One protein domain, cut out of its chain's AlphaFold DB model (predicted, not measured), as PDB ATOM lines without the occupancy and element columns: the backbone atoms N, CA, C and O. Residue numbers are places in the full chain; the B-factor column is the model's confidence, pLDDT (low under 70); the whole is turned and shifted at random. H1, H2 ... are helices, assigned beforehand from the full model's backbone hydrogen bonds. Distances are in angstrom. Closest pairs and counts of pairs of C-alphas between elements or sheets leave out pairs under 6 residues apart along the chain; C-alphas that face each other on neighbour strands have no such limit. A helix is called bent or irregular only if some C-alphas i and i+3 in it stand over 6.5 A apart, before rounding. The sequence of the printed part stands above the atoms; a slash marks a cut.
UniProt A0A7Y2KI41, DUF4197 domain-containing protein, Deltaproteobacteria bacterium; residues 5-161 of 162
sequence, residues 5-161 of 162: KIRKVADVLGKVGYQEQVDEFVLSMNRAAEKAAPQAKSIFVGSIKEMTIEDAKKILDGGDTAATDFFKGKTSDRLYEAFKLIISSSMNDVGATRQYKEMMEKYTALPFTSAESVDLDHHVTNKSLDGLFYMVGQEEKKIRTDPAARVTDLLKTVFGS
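What this domain is: This is residues 5 to 161 of the 162 residues of the protein "DUF4197 domain-containing protein" of Deltaproteobacteria bacterium (UniProt A0A7Y2KI41). A long, loose rod of helices: near its middle H2, the arm H5b and H7 cross one another, H1 and H6 pack on H2 toward one end, and H3, H4 and H5a lie toward the other, where H9 at the tip touches no helix. The printed part has 157 residues with nine named helices, H1 to H9 in order along the chain, and no named strand; the class is all helix. It is loose, with a radius of gyration of the C-alphas of 20.9 A, and spans 73 by 27 by 21 A.

How they stand to each other: H1, residues 5 to 15, and H2, residues 19 to 36, form a helical hairpin; the closest C-alphas, of Ala 10 and Val 22, are 5.6 A apart. H5, residues 66 to 93, assigned as one helix by its hydrogen bonds, is bent: C-alphas 74 and 77 are 7.9 A apart, and arms H5a, residues 66 to 74, and H5b, residues 77 to 93, stand about perpendicular at 77 degrees. H3, residues 39 to 49, touches H5b at a shallow tilt of 16 degrees, closest at C-alphas of Ala 40 and Leu 79, 6.4 A, with residues 78 to 83 of H5b alone. H4, residues 53 to 61, forms a helical hairpin with H5a, closest at C-alphas of Ile 59 and Ala 66, 5.0 A. H2 touches H5b with residues 28 to 36 alone, at a steep tilt of 46 degrees, closest at C-alphas of Ala 32 and Ser 90, 4.8 A. H6, residues 96 to 108, touches H2 at a shallow tilt of 31 degrees, closest at C-alphas of Ser 28 and Ala 96, 5.1 A. H7, residues 120 to 145, touches H5b with residues 121 to 129 alone, at a steep tilt of 57 degrees, closest at C-alphas of Lys 84 and Thr 125, 5.5 A. H8, residues 147 to 150, only just touches H7, with 3 pairs of C-alphas within 8 A, and only at the corner, closest at C-alphas of Ile 143 and Ala 149, 5.4 A. H9, residues 153 to 159, touches no helix. Every O i to N i+4 pair is within hydrogen-bond range in H1, H4, H5a, H5b, H6, H7 and H9, with 13 of 14 in H2 and 6 of 7 in H3; H8 is too short for such a pair.

Where its parts are: H1 begins at C-alpha 5 (-38.947, -55.470, -17.689). H2 is 26.5 A long, H5b 24.2 A and H7 37.1 A. H9 ends at C-alpha 159 (11.345, -50.377, -20.254).

The domain as a whole: The C-alphas farthest apart, of Pro 111 and Ser 161, are 73.5 A apart. The printed part has no cut. The link from H6 to H7 is long, with 11 residues; the others are tight. Mean pLDDT of the printed part is 87.3; residue 117, residues 147 to 154, residue 156 and residues 160 to 161 are under 70.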
ATOM      1  N   LYS A   5     -37.566 -55.817 -18.059       75.81
ATOM      2  CA  LYS A   5     -38.947 -55.470 -17.689       75.81
ATOM      3  C   LYS A   5     -39.575 -54.484 -18.678       75.81
ATOM      4  O   LYS A   5     -40.720 -54.662 -19.073       75.81
ATOM      5  N   ILE A   6     -38.801 -53.499 -19.129       79.75
ATOM      6  CA  ILE A   6     -39.241 -52.513 -20.120       79.75
ATOM      7  C   ILE A   6     -39.294 -53.119 -21.521       79.75
ATOM      8  O   ILE A   6     -40.186 -52.782 -22.287       79.75
ATOM      9  N   ARG A   7     -38.421 -54.085 -21.834       84.81
ATOM     10  CA  ARG A   7     -38.496 -54.840 -23.090       84.81
ATOM     11  C   ARG A   7     -39.831 -55.576 -23.219       84.81
ATOM     12  O   ARG A   7     -40.449 -55.500 -24.266       84.81
ATOM     13  N   LYS A   8     -40.330 -56.199 -22.144       84.38
ATOM     14  CA  LYS A   8     -41.661 -56.838 -22.157       84.38
ATOM     15  C   LYS A   8     -42.790 -55.838 -22.421       84.38
ATOM     16  O   LYS A   8     -43.697 -56.144 -23.187       84.38
ATOM     17  N   VAL A   9     -42.728 -54.656 -21.802       84.94
ATOM     18  CA  VAL A   9     -43.686 -53.564 -22.049       84.94
ATOM     19  C   VAL A   9     -43.632 -53.134 -23.516       84.94
ATOM     20  O   VAL A   9     -44.664 -53.102 -24.183       84.94
ATOM     21  N   ALA A  10     -42.427 -52.888 -24.030       86.19
ATOM     22  CA  ALA A  10     -42.170 -52.526 -25.416       86.19
ATOM     23  C   ALA A  10     -42.696 -53.579 -26.407       86.19
ATOM     24  O   ALA A  10     -43.379 -53.224 -27.363       86.19
ATOM     25  N   ASP A  11     -42.463 -54.868 -26.150       88.75
ATOM     26  CA  ASP A  11     -42.918 -55.964 -27.011       88.75
ATOM     27  C   ASP A  11     -44.452 -56.050 -27.075       88.75
ATOM     28  O   ASP A  11     -45.026 -56.315 -28.133       88.75
ATOM     29  N   VAL A  12     -45.135 -55.847 -25.941       88.12
ATOM     30  CA  VAL A  12     -46.605 -55.835 -25.882       88.12
ATOM     31  C   VAL A  12     -47.154 -54.621 -26.623       88.12
ATOM     32  O   VAL A  12     -48.033 -54.774 -27.467       88.12
ATOM     33  N   LEU A  13     -46.614 -53.433 -26.345       88.25
ATOM     34  CA  LEU A  13     -47.036 -52.184 -26.971       88.25
ATOM     35  C   LEU A  13     -46.800 -52.181 -28.486       88.25
ATOM     36  O   LEU A  13     -47.693 -51.794 -29.239       88.25
ATOM     37  N   GLY A  14     -45.658 -52.696 -28.944       89.88
ATOM     38  CA  GLY A  14     -45.355 -52.849 -30.366       89.88
ATOM     39  C   GLY A  14     -46.370 -53.737 -31.087       89.88
ATOM     40  O   GLY A  14     -46.866 -53.378 -32.153       89.88
ATOM     41  N   LYS A  15     -46.780 -54.854 -30.467       90.69
ATOM     42  CA  LYS A  15     -47.782 -55.777 -31.036       90.69
ATOM     43  C   LYS A  15     -49.181 -55.176 -31.175       90.69
ATOM     44  O   LYS A  15     -49.948 -55.654 -32.004       90.69
ATOM     45  N   VAL A  16     -49.519 -54.167 -30.375       90.81
ATOM     46  CA  VAL A  16     -50.845 -53.524 -30.392       90.81
ATOM     47  C   VAL A  16     -50.842 -52.161 -31.097       90.81
ATOM     48  O   VAL A  16     -51.820 -51.425 -31.005       90.81
ATOM     49  N   GLY A  17     -49.770 -51.836 -31.830       90.06
ATOM     50  CA  GLY A  17     -49.701 -50.660 -32.702       90.06
ATOM     51  C   GLY A  17     -48.999 -49.434 -32.114       90.06
ATOM     52  O   GLY A  17     -49.020 -48.385 -32.746       90.06
ATOM     53  N   TYR A  18     -48.347 -49.553 -30.953       90.25
ATOM     54  CA  TYR A  18     -47.590 -48.462 -30.317       90.25
ATOM     55  C   TYR A  18     -46.070 -48.564 -30.542       90.25
ATOM     56  O   TYR A  18     -45.277 -48.193 -29.676       90.25
ATOM     57  N   GLN A  19     -45.643 -49.109 -31.686       89.94
ATOM     58  CA  GLN A  19     -44.218 -49.284 -31.994       89.94
ATOM     59  C   GLN A  19     -43.468 -47.944 -32.045       89.94
ATOM     60  O   GLN A  19     -42.356 -47.849 -31.540       89.94
ATOM     61  N   GLU A  20     -44.095 -46.896 -32.584       89.94
ATOM     62  CA  GLU A  20     -43.490 -45.562 -32.686       89.94
ATOM     63  C   GLU A  20     -43.140 -44.987 -31.304       89.94
ATOM     64  O   GLU A  20     -42.028 -44.516 -31.088       89.94
ATOM     65  N   GLN A  21     -44.043 -45.108 -30.328       87.81
ATOM     66  CA  GLN A  21     -43.823 -44.636 -28.957       87.81
ATOM     67  C   GLN A  21     -42.707 -45.421 -28.258       87.81
ATOM     68  O   GLN A  21     -41.929 -44.856 -27.486       87.81
ATOM     69  N   VAL A  22     -42.620 -46.725 -28.534       88.75
ATOM     70  CA  VAL A  22     -41.531 -47.576 -28.046       88.75
ATOM     71  C   VAL A  22     -40.197 -47.114 -28.629       88.75
ATOM     72  O   VAL A  22     -39.241 -46.914 -27.880       88.75
ATOM     73  N   ASP A  23     -40.131 -46.907 -29.943       89.50
ATOM     74  CA  ASP A  23     -38.910 -46.494 -30.634       89.50
ATOM     75  C   ASP A  23     -38.442 -45.111 -30.163       89.50
ATOM     76  O   ASP A  23     -37.253 -44.907 -29.898       89.50
ATOM     77  N   GLU A  24     -39.377 -44.179 -29.976       88.44
ATOM     78  CA  GLU A  24     -39.104 -42.860 -29.415       88.44
ATOM     79  C   GLU A  24     -38.513 -42.933 -28.002       88.44
ATOM     80  O   GLU A  24     -37.478 -42.313 -27.739       88.44
ATOM     81  N   PHE A  25     -39.120 -43.726 -27.110       87.38
ATOM     82  CA  PHE A  25     -38.619 -43.932 -25.750       87.38
ATOM     83  C   PHE A  25     -37.211 -44.552 -25.745       87.38
ATOM     84  O   PHE A  25     -36.329 -44.132 -24.994       87.38
ATOM     85  N   VAL A  26     -36.960 -45.537 -26.611       88.62
ATOM     86  CA  VAL A  26     -35.632 -46.151 -26.743       88.62
ATOM     87  C   VAL A  26     -34.605 -45.135 -27.226       88.62
ATOM     88  O   VAL A  26     -33.487 -45.081 -26.704       88.62
ATOM     89  N   LEU A  27     -34.970 -44.316 -28.211       89.56
ATOM     90  CA  LEU A  27     -34.099 -43.290 -28.765       89.56
ATOM     91  C   LEU A  27     -33.747 -42.221 -27.725       89.56
ATOM     92  O   LEU A  27     -32.580 -41.840 -27.617       89.56
ATOM     93  N   SER A  28     -34.722 -41.740 -26.953       89.38
ATOM     94  CA  SER A  28     -34.489 -40.728 -25.919       89.38
ATOM     95  C   SER A  28     -33.590 -41.259 -24.800       89.38
ATOM     96  O   SER A  28     -32.642 -40.579 -24.403       89.38
ATOM     97  N   MET A  29     -33.785 -42.511 -24.386       88.19
ATOM     98  CA  MET A  29     -32.916 -43.197 -23.431       88.19
ATOM     99  C   MET A  29     -31.470 -43.327 -23.942       88.19
ATOM    100  O   MET A  29     -30.520 -43.051 -23.208       88.19
ATOM    101  N   ASN A  30     -31.282 -43.698 -25.210       89.62
ATOM    102  CA  ASN A  30     -29.948 -43.799 -25.809       89.62
ATOM    103  C   ASN A  30     -29.262 -42.427 -25.901       89.62
ATOM    104  O   ASN A  30     -28.081 -42.311 -25.583       89.62
ATOM    105  N   ARG A  31     -30.000 -41.372 -26.270       90.06
ATOM    106  CA  ARG A  31     -29.477 -39.995 -26.290       90.06
ATOM    107  C   ARG A  31     -29.070 -39.516 -24.899       90.06
ATOM    108  O   ARG A  31     -28.075 -38.806 -24.768       90.06
ATOM    109  N   ALA A  32     -29.814 -39.898 -23.861       88.81
ATOM    110  CA  ALA A  32     -29.438 -39.582 -22.489       88.81
ATOM    111  C   ALA A  32     -28.126 -40.271 -22.078       88.81
ATOM    112  O   ALA A  32     -27.255 -39.622 -21.501       88.81
ATOM    113  N   ALA A  33     -27.955 -41.548 -22.433       90.19
ATOM    114  CA  ALA A  33     -26.704 -42.280 -22.228       90.19
ATOM    115  C   ALA A  33     -25.519 -41.634 -22.972       90.19
ATOM    116  O   ALA A  33     -24.441 -41.456 -22.404       90.19
ATOM    117  N   GLU A  34     -25.720 -41.233 -24.229       90.38
ATOM    118  CA  GLU A  34     -24.682 -40.617 -25.063       90.38
ATOM    119  C   GLU A  34     -24.162 -39.296 -24.476       90.38
ATOM    120  O   GLU A  34     -22.953 -39.056 -24.456       90.38
ATOM    121  N   LYS A  35     -25.048 -38.470 -23.905       90.88
ATOM    122  CA  LYS A  35     -24.673 -37.202 -23.255       90.88
ATOM    123  C   LYS A  35     -23.734 -37.372 -22.057       90.88
ATOM    124  O   LYS A  35     -23.026 -36.425 -21.712       90.88
ATOM    125  N   ALA A  36     -23.693 -38.549 -21.431       88.62
ATOM    126  CA  ALA A  36     -22.791 -38.828 -20.314       88.62
ATOM    127  C   ALA A  36     -21.366 -39.196 -20.762       88.62
ATOM    128  O   ALA A  36     -20.413 -38.977 -20.012       88.62
ATOM    129  N   ALA A  37     -21.190 -39.681 -21.997       88.81
ATOM    130  CA  ALA A  37     -19.908 -40.176 -22.498       88.81
ATOM    131  C   ALA A  37     -18.729 -39.185 -22.353       88.81
ATOM    132  O   ALA A  37     -17.647 -39.621 -21.945       88.81
ATOM    133  N   PRO A  38     -18.884 -37.862 -22.589       90.50
ATOM    134  CA  PRO A  38     -17.783 -36.908 -22.434       90.50
ATOM    135  C   PRO A  38     -17.200 -36.835 -21.013       90.50
ATOM    136  O   PRO A  38     -16.021 -36.505 -20.862       90.50
ATOM    137  N   GLN A  39     -17.978 -37.174 -19.975       89.25
ATOM    138  CA  GLN A  39     -17.515 -37.154 -18.580       89.25
ATOM    139  C   GLN A  39     -16.463 -38.226 -18.294       89.25
ATOM    140  O   GLN A  39     -15.618 -38.050 -17.417       89.25
ATOM    141  N   ALA A  40     -16.453 -39.319 -19.062       92.69
ATOM    142  CA  ALA A  40     -15.469 -40.378 -18.873       92.69
ATOM    143  C   ALA A  40     -14.034 -39.882 -19.089       92.69
ATOM    144  O   ALA A  40     -13.105 -40.338 -18.424       92.69
ATOM    145  N   LYS A  41     -13.846 -38.904 -19.986       92.81
ATOM    146  CA  LYS A  41     -12.524 -38.393 -20.354       92.81
ATOM    147  C   LYS A  41     -11.776 -37.807 -19.159       92.81
ATOM    148  O   LYS A  41     -10.611 -38.141 -18.956       92.81
ATOM    149  N   SER A  42     -12.409 -36.924 -18.388       92.56
ATOM    150  CA  SER A  42     -11.754 -36.267 -17.248       92.56
ATOM    151  C   SER A  42     -11.380 -37.279 -16.164       92.56
ATOM    152  O   SER A  42     -10.287 -37.199 -15.602       92.56
ATOM    153  N   ILE A  43     -12.238 -38.276 -15.936       94.31
ATOM    154  CA  ILE A  43     -12.018 -39.341 -14.955       94.31
ATOM    155  C   ILE A  43     -10.874 -40.267 -15.388       94.31
ATOM    156  O   ILE A  43      -9.990 -40.555 -14.581       94.31
ATOM    157  N   PHE A  44     -10.818 -40.675 -16.660       94.56
ATOM    158  CA  PHE A  44      -9.691 -41.460 -17.174       94.56
ATOM    159  C   PHE A  44      -8.376 -40.684 -17.121       94.56
ATOM    160  O   PHE A  44      -7.371 -41.231 -16.678       94.56
ATOM    161  N   VAL A  45      -8.373 -39.397 -17.487       94.50
ATOM    162  CA  VAL A  45      -7.175 -38.547 -17.361       94.50
ATOM    163  C   VAL A  45      -6.711 -38.459 -15.906       94.50
ATOM    164  O   VAL A  45      -5.511 -38.535 -15.649       94.50
ATOM    165  N   GLY A  46      -7.636 -38.327 -14.952       94.38
ATOM    166  CA  GLY A  46      -7.319 -38.393 -13.524       94.38
ATOM    167  C   GLY A  46      -6.664 -39.723 -13.145       94.38
ATOM    168  O   GLY A  46      -5.580 -39.733 -12.572       94.38
ATOM    169  N   SER A  47      -7.257 -40.843 -13.568       94.81
ATOM    170  CA  SER A  47      -6.721 -42.182 -13.302       94.81
ATOM    171  C   SER A  47      -5.347 -42.431 -13.930       94.81
ATOM    172  O   SER A  47      -4.565 -43.186 -13.365       94.81
ATOM    173  N   ILE A  48      -5.040 -41.819 -15.078       93.50
ATOM    174  CA  ILE A  48      -3.708 -41.889 -15.699       93.50
ATOM    175  C   ILE A  48      -2.684 -41.124 -14.855       93.50
ATOM    176  O   ILE A  48      -1.573 -41.599 -14.663       93.50
ATOM    177  N   LYS A  49      -3.049 -39.952 -14.322       93.81
ATOM    178  CA  LYS A  49      -2.159 -39.161 -13.455       93.81
ATOM    179  C   LYS A  49      -1.875 -39.845 -12.117       93.81
ATOM    180  O   LYS A  49      -0.810 -39.642 -11.549       93.81
ATOM    181  N   GLU A  50      -2.830 -40.626 -11.624       93.75
ATOM    182  CA  GLU A  50      -2.710 -41.432 -10.403       93.75
ATOM    183  C   GLU A  50      -1.980 -42.773 -10.642       93.75
ATOM    184  O   GLU A  50      -1.705 -43.494  -9.683       93.75
ATOM    185  N   MET A  51      -1.680 -43.133 -11.898       94.56
ATOM    186  CA  MET A  51      -1.081 -44.419 -12.261       94.56
ATOM    187  C   MET A  51       0.380 -44.496 -11.814       94.56
ATOM    188  O   MET A  51       1.195 -43.627 -12.132       94.56
ATOM    189  N   THR A  52       0.733 -45.572 -11.113       94.56
ATOM    190  CA  THR A  52       2.126 -45.833 -10.739       94.56
ATOM    191  C   THR A  52       2.891 -46.524 -11.871       94.56
ATOM    192  O   THR A  52       2.306 -47.121 -12.776       94.56
ATOM    193  N   ILE A  53       4.226 -46.509 -11.804       90.81
ATOM    194  CA  ILE A  53       5.074 -47.273 -12.739       90.81
ATOM    195  C   ILE A  53       4.783 -48.779 -12.636       90.81
ATOM    196  O   ILE A  53       4.825 -49.490 -13.638       90.81
ATOM    197  N   GLU A  54       4.458 -49.271 -11.437       92.06
ATOM    198  CA  GLU A  54       4.093 -50.671 -11.229       92.06
ATOM    199  C   GLU A  54       2.769 -51.020 -11.925       92.06
ATOM    200  O   GLU A  54       2.686 -52.054 -12.587       92.06
ATOM    201  N   ASP A  55       1.761 -50.147 -11.838       93.75
ATOM    202  CA  ASP A  55       0.493 -50.313 -12.559       93.75
ATOM    203  C   ASP A  55       0.718 -50.314 -14.073       93.75
ATOM    204  O   ASP A  55       0.231 -51.201 -14.773       93.75
ATOM    205  N   ALA A  56       1.517 -49.368 -14.576       90.62
ATOM    206  CA  ALA A  56       1.859 -49.283 -15.993       90.62
ATOM    207  C   ALA A  56       2.560 -50.559 -16.484       90.62
ATOM    208  O   ALA A  56       2.238 -51.068 -17.559       90.62
ATOM    209  N   LYS A  57       3.468 -51.120 -15.678       89.62
ATOM    210  CA  LYS A  57       4.134 -52.387 -15.986       89.62
ATOM    211  C   LYS A  57       3.158 -53.566 -15.983       89.62
ATOM    212  O   LYS A  57       3.178 -54.361 -16.913       89.62
ATOM    213  N   LYS A  58       2.265 -53.657 -14.991       91.88
ATOM    214  CA  LYS A  58       1.212 -54.692 -14.945       91.88
ATOM    215  C   LYS A  58       0.289 -54.624 -16.160       91.88
ATOM    216  O   LYS A  58      -0.117 -55.662 -16.670       91.88
ATOM    217  N   ILE A  59      -0.035 -53.419 -16.625       92.00
ATOM    218  CA  ILE A  59      -0.820 -53.217 -17.844       92.00
ATOM    219  C   ILE A  59      -0.029 -53.687 -19.068       92.00
ATOM    220  O   ILE A  59      -0.566 -54.440 -19.878       92.00
ATOM    221  N   LEU A  60       1.238 -53.277 -19.194       87.25
ATOM    222  CA  LEU A  60       2.108 -53.642 -20.317       87.25
ATOM    223  C   LEU A  60       2.293 -55.162 -20.436       87.25
ATOM    224  O   LEU A  60       2.113 -55.716 -21.519       87.25
ATOM    225  N   ASP A  61       2.592 -55.821 -19.317       87.69
ATOM    226  CA  ASP A  61       2.833 -57.266 -19.234       87.69
ATOM    227  C   ASP A  61       1.523 -58.085 -19.193       87.69
ATOM    228  O   ASP A  61       1.544 -59.315 -19.257       87.69
ATOM    229  N   GLY A  62       0.374 -57.416 -19.056       88.62
ATOM    230  CA  GLY A  62      -0.939 -58.036 -18.916       88.62
ATOM    231  C   GLY A  62      -1.549 -58.531 -20.231       88.62
ATOM    232  O   GLY A  62      -1.017 -58.317 -21.320       88.62
ATOM    233  N   GLY A  63      -2.704 -59.197 -20.120       88.75
ATOM    234  CA  GLY A  63      -3.464 -59.721 -21.259       88.75
ATOM    235  C   GLY A  63      -4.210 -58.649 -22.060       88.75
ATOM    236  O   GLY A  63      -4.085 -57.458 -21.801       88.75
ATOM    237  N   ASP A  64      -5.033 -59.087 -23.012       89.44
ATOM    238  CA  ASP A  64      -5.679 -58.240 -24.028       89.44
ATOM    239  C   ASP A  64      -6.537 -57.071 -23.511       89.44
ATOM    240  O   ASP A  64      -6.845 -56.154 -24.273       89.44
ATOM    241  N   THR A  65      -6.937 -57.104 -22.239       94.38
ATOM    242  CA  THR A  65      -7.806 -56.102 -21.602       94.38
ATOM    243  C   THR A  65      -7.220 -55.509 -20.320       94.38
ATOM    244  O   THR A  65      -7.953 -54.908 -19.537       94.38
ATOM    245  N   ALA A  66      -5.919 -55.671 -20.060       95.50
ATOM    246  CA  ALA A  66      -5.327 -55.283 -18.778       95.50
ATOM    247  C   ALA A  66      -5.477 -53.783 -18.450       95.50
ATOM    248  O   ALA A  66      -5.719 -53.434 -17.293       95.50
ATOM    249  N   ALA A  67      -5.381 -52.889 -19.441       94.31
ATOM    250  CA  ALA A  67      -5.619 -51.457 -19.237       94.31
ATOM    251  C   ALA A  67      -7.097 -51.187 -18.929       94.31
ATOM    252  O   ALA A  67      -7.427 -50.410 -18.034       94.31
ATOM    253  N   THR A  68      -7.993 -51.858 -19.646       96.69
ATOM    254  CA  THR A  68      -9.442 -51.767 -19.457       96.69
ATOM    255  C   THR A  68      -9.843 -52.212 -18.059       96.69
ATOM    256  O   THR A  68     -10.612 -51.520 -17.394       96.69
ATOM    257  N   ASP A  69      -9.300 -53.331 -17.587       96.75
ATOM    258  CA  ASP A  69      -9.582 -53.881 -16.263       96.75
ATOM    259  C   ASP A  69      -9.017 -52.984 -15.153       96.75
ATOM    260  O   ASP A  69      -9.697 -52.733 -14.153       96.75
ATOM    261  N   PHE A  70      -7.829 -52.404 -15.363       96.19
ATOM    262  CA  PHE A  70      -7.287 -51.373 -14.477       96.19
ATOM    263  C   PHE A  70      -8.223 -50.163 -14.382       96.19
ATOM    264  O   PHE A  70      -8.606 -49.756 -13.280       96.19
ATOM    265  N   PHE A  71      -8.637 -49.600 -15.523       96.69
ATOM    266  CA  PHE A  71      -9.532 -48.448 -15.529       96.69
ATOM    267  C   PHE A  71     -10.877 -48.787 -14.893       96.69
ATOM    268  O   PHE A  71     -11.348 -48.004 -14.068       96.69
ATOM    269  N   LYS A  72     -11.465 -49.956 -15.178       96.50
ATOM    270  CA  LYS A  72     -12.676 -50.430 -14.488       96.50
ATOM    271  C   LYS A  72     -12.496 -50.386 -12.978       96.50
ATOM    272  O   LYS A  72     -13.291 -49.736 -12.300       96.50
ATOM    273  N   GLY A  73     -11.437 -50.998 -12.453       96.06
ATOM    274  CA  GLY A  73     -11.189 -51.039 -11.012       96.06
ATOM    275  C   GLY A  73     -10.960 -49.661 -10.378       96.06
ATOM    276  O   GLY A  73     -11.348 -49.441  -9.236       96.06
ATOM    277  N   LYS A  74     -10.351 -48.715 -11.103       96.19
ATOM    278  CA  LYS A  74      -9.988 -47.387 -10.568       96.19
ATOM    279  C   LYS A  74     -11.031 -46.296 -10.777       96.19
ATOM    280  O   LYS A  74     -10.940 -45.236 -10.145       96.19
ATOM    281  N   THR A  75     -11.973 -46.503 -11.692       96.81
ATOM    282  CA  THR A  75     -12.860 -45.426 -12.146       96.81
ATOM    283  C   THR A  75     -14.342 -45.750 -12.086       96.81
ATOM    284  O   THR A  75     -15.113 -44.799 -12.123       96.81
ATOM    285  N   SER A  76     -14.763 -47.015 -11.935       95.94
ATOM    286  CA  SER A  76     -16.190 -47.384 -12.021       95.94
ATOM    287  C   SER A  76     -17.088 -46.585 -11.079       95.94
ATOM    288  O   SER A  76     -18.077 -46.037 -11.547       95.94
ATOM    289  N   ASP A  77     -16.718 -46.423  -9.807       96.50
ATOM    290  CA  ASP A  77     -17.547 -45.683  -8.841       96.50
ATOM    291  C   ASP A  77     -17.648 -44.194  -9.203       96.50
ATOM    292  O   ASP A  77     -18.733 -43.618  -9.252       96.50
ATOM    293  N   ARG A  78     -16.512 -43.569  -9.547       95.81
ATOM    294  CA  ARG A  78     -16.459 -42.160  -9.979       95.81
ATOM    295  C   ARG A  78     -17.260 -41.939 -11.262       95.81
ATOM    296  O   ARG A  78     -17.962 -40.939 -11.390       95.81
ATOM    297  N   LEU A  79     -17.142 -42.869 -12.211       96.25
ATOM    298  CA  LEU A  79     -17.892 -42.849 -13.461       96.25
ATOM    299  C   LEU A  79     -19.379 -43.032 -13.201       96.25
ATOM    300  O   LEU A  79     -20.163 -42.307 -13.791       96.25
ATOM    301  N   TYR A  80     -19.763 -43.953 -12.321       96.50
ATOM    302  CA  TYR A  80     -21.153 -44.207 -11.976       96.50
ATOM    303  C   TYR A  80     -21.821 -42.968 -11.386       96.50
ATOM    304  O   TYR A  80     -22.855 -42.549 -11.897       96.50
ATOM    305  N   GLU A  81     -21.208 -42.327 -10.391       95.56
ATOM    306  CA  GLU A  81     -21.765 -41.114  -9.783       95.56
ATOM    307  C   GLU A  81     -21.879 -39.964 -10.797       95.56
ATOM    308  O   GLU A  81     -22.928 -39.327 -10.919       95.56
ATOM    309  N   ALA A  82     -20.828 -39.737 -11.594       93.94
ATOM    310  CA  ALA A  82     -20.836 -38.696 -12.620       93.94
ATOM    311  C   ALA A  82     -21.864 -38.978 -13.730       93.94
ATOM    312  O   ALA A  82     -22.596 -38.081 -14.150       93.94
ATOM    313  N   PHE A  83     -21.939 -40.224 -14.202       94.81
ATOM    314  CA  PHE A  83     -22.868 -40.631 -15.252       94.81
ATOM    315  C   PHE A  83     -24.302 -40.579 -14.752       94.81
ATOM    316  O   PHE A  83     -25.147 -40.062 -15.471       94.81
ATOM    317  N   LYS A  84     -24.585 -41.050 -13.534       94.25
ATOM    318  CA  LYS A  84     -25.940 -41.059 -12.977       94.25
ATOM    319  C   LYS A  84     -26.530 -39.656 -12.914       94.25
ATOM    320  O   LYS A  84     -27.669 -39.463 -13.333       94.25
ATOM    321  N   LEU A  85     -25.749 -38.674 -12.461       92.75
ATOM    322  CA  LEU A  85     -26.190 -37.279 -12.414       92.75
ATOM    323  C   LEU A  85     -26.531 -36.745 -13.814       92.75
ATOM    324  O   LEU A  85     -27.599 -36.167 -14.021       92.75
ATOM    325  N   ILE A  86     -25.644 -36.966 -14.788       91.69
ATOM    326  CA  ILE A  86     -25.844 -36.485 -16.161       91.69
ATOM    327  C   ILE A  86     -26.974 -37.228 -16.864       91.69
ATOM    328  O   ILE A  86     -27.743 -36.592 -17.578       91.69
ATOM    329  N   ILE A  87     -27.101 -38.539 -16.671       91.00
ATOM    330  CA  ILE A  87     -28.165 -39.355 -17.258       91.00
ATOM    331  C   ILE A  87     -29.507 -38.927 -16.687       91.00
ATOM    332  O   ILE A  87     -30.408 -38.666 -17.470       91.00
ATOM    333  N   SER A  88     -29.628 -38.759 -15.370       90.56
ATOM    334  CA  SER A  88     -30.874 -38.298 -14.749       90.56
ATOM    335  C   SER A  88     -31.299 -36.923 -15.284       90.56
ATOM    336  O   SER A  88     -32.437 -36.737 -15.718       90.56
ATOM    337  N   SER A  89     -30.362 -35.968 -15.372       90.88
ATOM    338  CA  SER A  89     -30.620 -34.666 -16.009       90.88
ATOM    339  C   SER A  89     -31.003 -34.824 -17.482       90.88
ATOM    340  O   SER A  89     -31.997 -34.267 -17.942       90.88
ATOM    341  N   SER A  90     -30.251 -35.631 -18.226       87.81
ATOM    342  CA  SER A  90     -30.436 -35.805 -19.663       87.81
ATOM    343  C   SER A  90     -31.749 -36.495 -19.998       87.81
ATOM    344  O   SER A  90     -32.377 -36.100 -20.972       87.81
ATOM    345  N   MET A  91     -32.182 -37.483 -19.211       86.25
ATOM    346  CA  MET A  91     -33.468 -38.173 -19.352       86.25
ATOM    347  C   MET A  91     -34.639 -37.197 -19.205       86.25
ATOM    348  O   MET A  91     -35.629 -37.307 -19.932       86.25
ATOM    349  N   ASN A  92     -34.510 -36.203 -18.322       86.12
ATOM    350  CA  ASN A  92     -35.483 -35.120 -18.209       86.12
ATOM    351  C   ASN A  92     -35.417 -34.179 -19.422       86.12
ATOM    352  O   ASN A  92     -36.448 -33.915 -20.040       86.12
ATOM    353  N   ASP A  93     -34.216 -33.748 -19.821       85.62
ATOM    354  CA  ASP A  93     -34.016 -32.790 -20.917       85.62
ATOM    355  C   ASP A  93     -34.458 -33.326 -22.284       85.62
ATOM    356  O   ASP A  93     -35.018 -32.599 -23.102       85.62
ATOM    357  N   VAL A  94     -34.182 -34.603 -22.565       84.62
ATOM    358  CA  VAL A  94     -34.508 -35.249 -23.850       84.62
ATOM    359  C   VAL A  94     -35.923 -35.830 -23.870       84.62
ATOM    360  O   VAL A  94     -36.290 -36.513 -24.822       84.62
ATOM    361  N   GLY A  95     -36.718 -35.566 -22.828       82.06
ATOM    362  CA  GLY A  95     -38.112 -35.990 -22.734       82.06
ATOM    363  C   GLY A  95     -38.306 -37.486 -22.484       82.06
ATOM    364  O   GLY A  95     -39.441 -37.953 -22.556       82.06
ATOM    365  N   ALA A  96     -37.251 -38.231 -22.149       83.38
ATOM    366  CA  ALA A  96     -37.335 -39.664 -21.881       83.38
ATOM    367  C   ALA A  96     -38.249 -39.962 -20.684       83.38
ATOM    368  O   ALA A  96     -39.036 -40.904 -20.730       83.38
ATOM    369  N   THR A  97     -38.238 -39.110 -19.651       80.56
ATOM    370  CA  THR A  97     -39.175 -39.208 -18.518       80.56
ATOM    371  C   THR A  97     -40.633 -39.048 -18.957       80.56
ATOM    372  O   THR A  97     -41.515 -39.733 -18.440       80.56
ATOM    373  N   ARG A  98     -40.909 -38.154 -19.917       82.50
ATOM    374  CA  ARG A  98     -42.257 -37.951 -20.468       82.50
ATOM    375  C   ARG A  98     -42.678 -39.141 -21.328       82.50
ATOM    376  O   ARG A  98     -43.729 -39.712 -21.072       82.50
ATOM    377  N   GLN A  99     -41.837 -39.551 -22.276       84.50
ATOM    378  CA  GLN A  99     -42.109 -40.695 -23.153       84.50
ATOM    379  C   GLN A  99     -42.278 -41.994 -22.362       84.50
ATOM    380  O   GLN A  99     -43.144 -42.800 -22.677       84.50
ATOM    381  N   TYR A 100     -41.515 -42.172 -21.279       83.25
ATOM    382  CA  TYR A 100     -41.707 -43.287 -20.361       83.25
ATOM    383  C   TYR A 100     -43.101 -43.274 -19.728       83.25
ATOM    384  O   TYR A 100     -43.773 -44.300 -19.717       83.25
ATOM    385  N   LYS A 101     -43.554 -42.121 -19.216       82.81
ATOM    386  CA  LYS A 101     -44.900 -41.992 -18.637       82.81
ATOM    387  C   LYS A 101     -45.979 -42.294 -19.673       82.81
ATOM    388  O   LYS A 101     -46.836 -43.123 -19.400       82.81
ATOM    389  N   GLU A 102     -45.885 -41.703 -20.860       84.81
ATOM    390  CA  GLU A 102     -46.830 -41.934 -21.959       84.81
ATOM    391  C   GLU A 102     -46.880 -43.418 -22.355       84.81
ATOM    392  O   GLU A 102     -47.956 -44.000 -22.469       84.81
ATOM    393  N   MET A 103     -45.718 -44.066 -22.488       85.06
ATOM    394  CA  MET A 103     -45.612 -45.498 -22.769       85.06
ATOM    395  C   MET A 103     -46.262 -46.341 -21.660       85.06
ATOM    396  O   MET A 103     -47.045 -47.249 -21.942       85.06
ATOM    397  N   MET A 104     -45.977 -46.031 -20.393       84.88
ATOM    398  CA  MET A 104     -46.525 -46.766 -19.253       84.88
ATOM    399  C   MET A 104     -48.034 -46.565 -19.091       84.88
ATOM    400  O   MET A 104     -48.717 -47.524 -18.746       84.88
ATOM    401  N   GLU A 105     -48.568 -45.379 -19.385       86.81
ATOM    402  CA  GLU A 105     -50.013 -45.109 -19.404       86.81
ATOM    403  C   GLU A 105     -50.737 -45.947 -20.463       86.81
ATOM    404  O   GLU A 105     -51.806 -46.498 -20.197       86.81
ATOM    405  N   LYS A 106     -50.154 -46.099 -21.662       85.44
ATOM    406  CA  LYS A 106     -50.710 -46.995 -22.691       85.44
ATOM    407  C   LYS A 106     -50.659 -48.450 -22.255       85.44
ATOM    408  O   LYS A 106     -51.609 -49.186 -22.499       85.44
ATOM    409  N   TYR A 107     -49.573 -48.855 -21.604       85.25
ATOM    410  CA  TYR A 107     -49.409 -50.222 -21.131       85.25
ATOM    411  C   TYR A 107     -50.426 -50.569 -20.040       85.25
ATOM    412  O   TYR A 107     -51.114 -51.572 -20.173       85.25
ATOM    413  N   THR A 108     -50.586 -49.727 -19.016       86.88
ATOM    414  CA  THR A 108     -51.522 -49.975 -17.903       86.88
ATOM    415  C   THR A 108     -52.994 -49.850 -18.292       86.88
ATOM    416  O   THR A 108     -53.851 -50.363 -17.577       86.88
ATOM    417  N   ALA A 109     -53.305 -49.212 -19.424       87.75
ATOM    418  CA  ALA A 109     -54.651 -49.195 -19.993       87.75
ATOM    419  C   ALA A 109     -55.068 -50.546 -20.615       87.75
ATOM    420  O   ALA A 109     -56.255 -50.759 -20.871       87.75
ATOM    421  N   LEU A 110     -54.123 -51.460 -20.870       85.94
ATOM    422  CA  LEU A 110     -54.420 -52.785 -21.412       85.94
ATOM    423  C   LEU A 110     -54.922 -53.738 -20.310       85.94
ATOM    424  O   LEU A 110     -54.326 -53.798 -19.229       85.94
ATOM    425  N   PRO A 111     -55.969 -54.546 -20.575       85.75
ATOM    426  CA  PRO A 111     -56.461 -55.523 -19.610       85.75
ATOM    427  C   PRO A 111     -55.399 -56.589 -19.305       85.75
ATOM    428  O   PRO A 111     -54.625 -56.980 -20.177       85.75
ATOM    429  N   PHE A 112     -55.395 -57.088 -18.064       82.69
ATOM    430  CA  PHE A 112     -54.464 -58.116 -17.568       82.69
ATOM    431  C   PHE A 112     -52.975 -57.723 -17.577       82.69
ATOM    432  O   PHE A 112     -52.109 -58.597 -17.543       82.69
ATOM    433  N   THR A 113     -52.662 -56.426 -17.582       80.25
ATOM    434  CA  THR A 113     -51.288 -55.928 -17.428       80.25
ATOM    435  C   THR A 113     -51.064 -55.316 -16.043       80.25
ATOM    436  O   THR A 113     -51.977 -54.779 -15.419       80.25
ATOM    437  N   SER A 114     -49.831 -55.406 -15.542       71.88
ATOM    438  CA  SER A 114     -49.394 -54.741 -14.314       71.88
ATOM    439  C   SER A 114     -48.032 -54.097 -14.532       71.88
ATOM    440  O   SER A 114     -47.130 -54.719 -15.101       71.88
ATOM    441  N   ALA A 115     -47.885 -52.857 -14.074       70.06
ATOM    442  CA  ALA A 115     -46.641 -52.109 -14.150       70.06
ATOM    443  C   ALA A 115     -45.859 -52.216 -12.838       70.06
ATOM    444  O   ALA A 115     -46.395 -51.954 -11.765       70.06
ATOM    445  N   GLU A 116     -44.573 -52.540 -12.939       71.50
ATOM    446  CA  GLU A 116     -43.621 -52.398 -11.839       71.50
ATOM    447  C   GLU A 116     -42.732 -51.182 -12.095       71.50
ATOM    448  O   GLU A 116     -42.362 -50.906 -13.240       71.50
ATOM    449  N   SER A 117     -42.364 -50.460 -11.036       68.12
ATOM    450  CA  SER A 117     -41.398 -49.373 -11.160       68.12
ATOM    451  C   SER A 117     -40.011 -49.928 -11.497       68.12
ATOM    452  O   SER A 117     -39.558 -50.940 -10.955       68.12
ATOM    453  N   VAL A 118     -39.327 -49.257 -12.420       76.56
ATOM    454  CA  VAL A 118     -37.939 -49.545 -12.786       76.56
ATOM    455  C   VAL A 118     -37.128 -48.287 -12.524       76.56
ATOM    456  O   VAL A 118     -37.503 -47.208 -12.978       76.56
ATOM    457  N   ASP A 119     -36.012 -48.427 -11.811       84.12
ATOM    458  CA  ASP A 119     -35.014 -47.363 -11.713       84.12
ATOM    459  C   ASP A 119     -34.261 -47.277 -13.052       84.12
ATOM    460  O   ASP A 119     -33.276 -47.985 -13.301       84.12
ATOM    461  N   LEU A 120     -34.817 -46.477 -13.965       84.06
ATOM    462  CA  LEU A 120     -34.269 -46.274 -15.302       84.06
ATOM    463  C   LEU A 120     -32.904 -45.602 -15.236       84.06
ATOM    464  O   LEU A 120     -32.003 -46.027 -15.951       84.06
ATOM    465  N   ASP A 121     -32.730 -44.620 -14.355       87.75
ATOM    466  CA  ASP A 121     -31.471 -43.895 -14.210       87.75
ATOM    467  C   ASP A 121     -30.351 -44.862 -13.816       87.75
ATOM    468  O   ASP A 121     -29.312 -44.909 -14.477       87.75
ATOM    469  N   HIS A 122     -30.578 -45.714 -12.810       90.06
ATOM    470  CA  HIS A 122     -29.634 -46.764 -12.423       90.06
ATOM    471  C   HIS A 122     -29.354 -47.740 -13.575       90.06
ATOM    472  O   HIS A 122     -28.198 -48.083 -13.840       90.06
ATOM    473  N   HIS A 123     -30.390 -48.212 -14.274       89.69
ATOM    474  CA  HIS A 123     -30.207 -49.176 -15.360       89.69
ATOM    475  C   HIS A 123     -29.405 -48.592 -16.527       89.69
ATOM    476  O   HIS A 123     -28.447 -49.210 -16.995       89.69
ATOM    477  N   VAL A 124     -29.792 -47.405 -16.993       89.75
ATOM    478  CA  VAL A 124     -29.154 -46.716 -18.116       89.75
ATOM    479  C   VAL A 124     -27.727 -46.343 -17.751       89.75
ATOM    480  O   VAL A 124     -26.838 -46.526 -18.578       89.75
ATOM    481  N   THR A 125     -27.474 -45.926 -16.506       93.38
ATOM    482  CA  THR A 125     -26.115 -45.668 -16.004       93.38
ATOM    483  C   THR A 125     -25.245 -46.908 -16.116       93.38
ATOM    484  O   THR A 125     -24.231 -46.873 -16.810       93.38
ATOM    485  N   ASN A 126     -25.665 -48.034 -15.535       93.69
ATOM    486  CA  ASN A 126     -24.889 -49.273 -15.605       93.69
ATOM    487  C   ASN A 126     -24.670 -49.737 -17.049       93.69
ATOM    488  O   ASN A 126     -23.555 -50.095 -17.416       93.69
ATOM    489  N   LYS A 127     -25.689 -49.654 -17.915       92.25
ATOM    490  CA  LYS A 127     -25.532 -50.010 -19.333       92.25
ATOM    491  C   LYS A 127     -24.625 -49.066 -20.109       92.25
ATOM    492  O   LYS A 127     -23.950 -49.514 -21.035       92.25
ATOM    493  N   SER A 128     -24.591 -47.793 -19.738       92.44
ATOM    494  CA  SER A 128     -23.670 -46.819 -20.323       92.44
ATOM    495  C   SER A 128     -22.231 -47.134 -19.928       92.44
ATOM    496  O   SER A 128     -21.350 -47.093 -20.782       92.44
ATOM    497  N   LEU A 129     -21.990 -47.521 -18.669       95.19
ATOM    498  CA  LEU A 129     -20.670 -47.955 -18.204       95.19
ATOM    499  C   LEU A 129     -20.233 -49.276 -18.845       95.19
ATOM    500  O   LEU A 129     -19.102 -49.370 -19.322       95.19
ATOM    501  N   ASP A 130     -21.132 -50.263 -18.922       93.94
ATOM    502  CA  ASP A 130     -20.893 -51.526 -19.632       93.94
ATOM    503  C   ASP A 130     -20.445 -51.247 -21.075       93.94
ATOM    504  O   ASP A 130     -19.431 -51.773 -21.535       93.94
ATOM    505  N   GLY A 131     -21.190 -50.387 -21.781       93.19
ATOM    506  CA  GLY A 131     -20.900 -49.994 -23.158       93.19
ATOM    507  C   GLY A 131     -19.585 -49.228 -23.295       93.19
ATOM    508  O   GLY A 131     -18.788 -49.541 -24.179       93.19
ATOM    509  N   LEU A 132     -19.321 -48.271 -22.401       94.00
ATOM    510  CA  LEU A 132     -18.073 -47.511 -22.364       94.00
ATOM    511  C   LEU A 132     -16.872 -48.451 -22.259       94.00
ATOM    512  O   LEU A 132     -15.970 -48.405 -23.092       94.00
ATOM    513  N   PHE A 133     -16.871 -49.336 -21.264       95.75
ATOM    514  CA  PHE A 133     -15.744 -50.234 -21.053       95.75
ATOM    515  C   PHE A 133     -15.648 -51.346 -22.090       95.75
ATOM    516  O   PHE A 133     -14.544 -51.805 -22.378       95.75
ATOM    517  N   TYR A 134     -16.770 -51.772 -22.670       95.69
ATOM    518  CA  TYR A 134     -16.744 -52.635 -23.843       95.69
ATOM    519  C   TYR A 134     -15.961 -51.962 -24.976       95.69
ATOM    520  O   TYR A 134     -15.024 -52.555 -25.501       95.69
ATOM    521  N   MET A 135     -16.268 -50.702 -25.299       94.44
ATOM    522  CA  MET A 135     -15.564 -49.972 -26.358       94.44
ATOM    523  C   MET A 135     -14.084 -49.744 -26.036       94.44
ATOM    524  O   MET A 135     -13.246 -49.940 -26.913       94.44
ATOM    525  N   VAL A 136     -13.748 -49.406 -24.785       94.19
ATOM    526  CA  VAL A 136     -12.349 -49.270 -24.339       94.19
ATOM    527  C   VAL A 136     -11.584 -50.584 -24.515       94.19
ATOM    528  O   VAL A 136     -10.504 -50.579 -25.099       94.19
ATOM    529  N   GLY A 137     -12.162 -51.718 -24.104       95.94
ATOM    530  CA  GLY A 137     -11.533 -53.031 -24.271       95.94
ATOM    531  C   GLY A 137     -11.351 -53.442 -25.726       95.94
ATOM    532  O   GLY A 137     -10.344 -54.052 -26.079       95.94
ATOM    533  N   GLN A 138     -12.292 -53.080 -26.596       95.31
ATOM    534  CA  GLN A 138     -12.142 -53.320 -28.029       95.31
ATOM    535  C   GLN A 138     -11.025 -52.463 -28.633       95.31
ATOM    536  O   GLN A 138     -10.315 -52.943 -29.514       95.31
ATOM    537  N   GLU A 139     -10.837 -51.231 -28.161       92.44
ATOM    538  CA  GLU A 139      -9.750 -50.370 -28.627       92.44
ATOM    539  C   GLU A 139      -8.385 -50.822 -28.093       92.44
ATOM    540  O   GLU A 139      -7.422 -50.894 -28.854       92.44
ATOM    541  N   GLU A 140      -8.310 -51.238 -26.825       92.62
ATOM    542  CA  GLU A 140      -7.097 -51.832 -26.254       92.62
ATOM    543  C   GLU A 140      -6.651 -53.062 -27.049       92.62
ATOM    544  O   GLU A 140      -5.479 -53.172 -27.409       92.62
ATOM    545  N   LYS A 141      -7.582 -53.959 -27.395       92.62
ATOM    546  CA  LYS A 141      -7.284 -55.128 -28.232       92.62
ATOM    547  C   LYS A 141      -6.669 -54.737 -29.567       92.62
ATOM    548  O   LYS A 141      -5.681 -55.347 -29.964       92.62
ATOM    549  N   LYS A 142      -7.203 -53.716 -30.245       89.00
ATOM    550  CA  LYS A 142      -6.637 -53.239 -31.519       89.00
ATOM    551  C   LYS A 142      -5.204 -52.747 -31.337       89.00
ATOM    552  O   LYS A 142      -4.323 -53.192 -32.072       89.00
ATOM    553  N   ILE A 143      -4.968 -51.907 -30.324       85.75
ATOM    554  CA  ILE A 143      -3.636 -51.390 -29.970       85.75
ATOM    555  C   ILE A 143      -2.677 -52.546 -29.676       85.75
ATOM    556  O   ILE A 143      -1.534 -52.538 -30.121       85.75
ATOM    557  N   ARG A 144      -3.140 -53.580 -28.971       86.06
ATOM    558  CA  ARG A 144      -2.339 -54.774 -28.698       86.06
ATOM    559  C   ARG A 144      -2.115 -55.623 -29.930       86.06
ATOM    560  O   ARG A 144      -1.063 -56.218 -30.032       86.06
ATOM    561  N   THR A 145      -3.034 -55.719 -30.879       84.56
ATOM    562  CA  THR A 145      -2.789 -56.519 -32.088       84.56
ATOM    563  C   THR A 145      -1.840 -55.842 -33.071       84.56
ATOM    564  O   THR A 145      -1.180 -56.549 -33.827       84.56
ATOM    565  N   ASP A 146      -1.695 -54.516 -33.011       80.00
ATOM    566  CA  ASP A 146      -0.783 -53.745 -33.857       80.00
ATOM    567  C   ASP A 146       0.616 -53.599 -33.206       80.00
ATOM    568  O   ASP A 146       0.780 -52.893 -32.204       80.00
ATOM    569  N   PRO A 147       1.669 -54.250 -33.745       62.91
ATOM    570  CA  PRO A 147       3.029 -54.136 -33.221       62.91
ATOM    571  C   PRO A 147       3.586 -52.707 -33.261       62.91
ATOM    572  O   PRO A 147       4.414 -52.367 -32.419       62.91
ATOM    573  N   ALA A 148       3.141 -51.864 -34.200       65.69
ATOM    574  CA  ALA A 148       3.570 -50.469 -34.280       65.69
ATOM    575  C   ALA A 148       2.922 -49.609 -33.181       65.69
ATOM    576  O   ALA A 148       3.552 -48.684 -32.673       65.69
ATOM    577  N   ALA A 149       1.701 -49.951 -32.756       63.53
ATOM    578  CA  ALA A 149       1.001 -49.271 -31.665       63.53
ATOM    579  C   ALA A 149       1.518 -49.677 -30.271       63.53
ATOM    580  O   ALA A 149       1.442 -48.891 -29.327       63.53
ATOM    581  N   ARG A 150       2.085 -50.886 -30.137       59.34
ATOM    582  CA  ARG A 150       2.657 -51.387 -28.875       59.34
ATOM    583  C   ARG A 150       3.976 -50.732 -28.477       59.34
ATOM    584  O   ARG A 150       4.311 -50.733 -27.295       59.34
ATOM    585  N   VAL A 151       4.749 -50.227 -29.438       64.31
ATOM    586  CA  VAL A 151       6.154 -49.891 -29.191       64.31
ATOM    587  C   VAL A 151       6.460 -48.456 -29.598       64.31
ATOM    588  O   VAL A 151       6.981 -48.188 -30.678       64.31
ATOM    589  N   THR A 152       6.179 -47.519 -28.693       69.69
ATOM    590  CA  THR A 152       6.706 -46.157 -28.819       69.69
ATOM    591  C   THR A 152       8.176 -46.131 -28.406       69.69
ATOM    592  O   THR A 152       8.618 -46.913 -27.559       69.69
ATOM    593  N   ASP A 153       8.954 -45.208 -28.968       69.88
ATOM    594  CA  ASP A 153      10.362 -45.049 -28.582       69.88
ATOM    595  C   ASP A 153      10.516 -44.671 -27.100       69.88
ATOM    596  O   ASP A 153      11.492 -45.054 -26.453       69.88
ATOM    597  N   LEU A 154       9.503 -44.020 -26.518       67.69
ATOM    598  CA  LEU A 154       9.434 -43.753 -25.083       67.69
ATOM    599  C   LEU A 154       9.316 -45.046 -24.261       67.69
ATOM    600  O   LEU A 154      10.029 -45.204 -23.273       67.69
ATOM    601  N   LEU A 155       8.474 -45.998 -24.678       70.44
ATOM    602  CA  LEU A 155       8.334 -47.287 -23.993       70.44
ATOM    603  C   LEU A 155       9.618 -48.121 -24.086       70.44
ATOM    604  O   LEU A 155      10.029 -48.711 -23.089       70.44
ATOM    605  N   LYS A 156      10.306 -48.109 -25.237       69.44
ATOM    606  CA  LYS A 156      11.635 -48.739 -25.371       69.44
ATOM    607  C   LYS A 156      12.667 -48.087 -24.453       69.44
ATOM    608  O   LYS A 156      13.462 -48.789 -23.845       69.44
ATOM    609  N   THR A 157      12.650 -46.761 -24.332       74.00
ATOM    610  CA  THR A 157      13.621 -46.022 -23.508       74.00
ATOM    611  C   THR A 157      13.422 -46.283 -22.014       74.00
ATOM    612  O   THR A 157      14.392 -46.414 -21.274       74.00
ATOM    613  N   VAL A 158      12.170 -46.375 -21.561       70.94
ATOM    614  CA  VAL A 158      11.843 -46.546 -20.135       70.94
ATOM    615  C   VAL A 158      11.869 -48.019 -19.704       70.94
ATOM    616  O   VAL A 158      12.226 -48.307 -18.564       70.94
ATOM    617  N   PHE A 159      11.528 -48.957 -20.596       72.44
ATOM    618  CA  PHE A 159      11.345 -50.377 -20.254       72.44
ATOM    619  C   PHE A 159      12.227 -51.359 -21.047       72.44
ATOM    620  O   PHE A 159      12.223 -52.548 -20.744       72.44
ATOM    621  N   GLY A 160      12.988 -50.898 -22.045       65.56
ATOM    622  CA  GLY A 160      13.837 -51.738 -22.904       65.56
ATOM    623  C   GLY A 160      15.236 -52.031 -22.356       65.56
ATOM    624  O   GLY A 160      16.008 -52.724 -23.013       65.56
ATOM    625  N   SER A 161      15.575 -51.528 -21.170       54.84
ATOM    626  CA  SER A 161      16.888 -51.725 -20.556       54.84
ATOM    627  C   SER A 161      16.994 -53.105 -19.897       54.84
ATOM    628  O   SER A 161      16.638 -53.279 -18.728       54.84
TER     629      SER A 161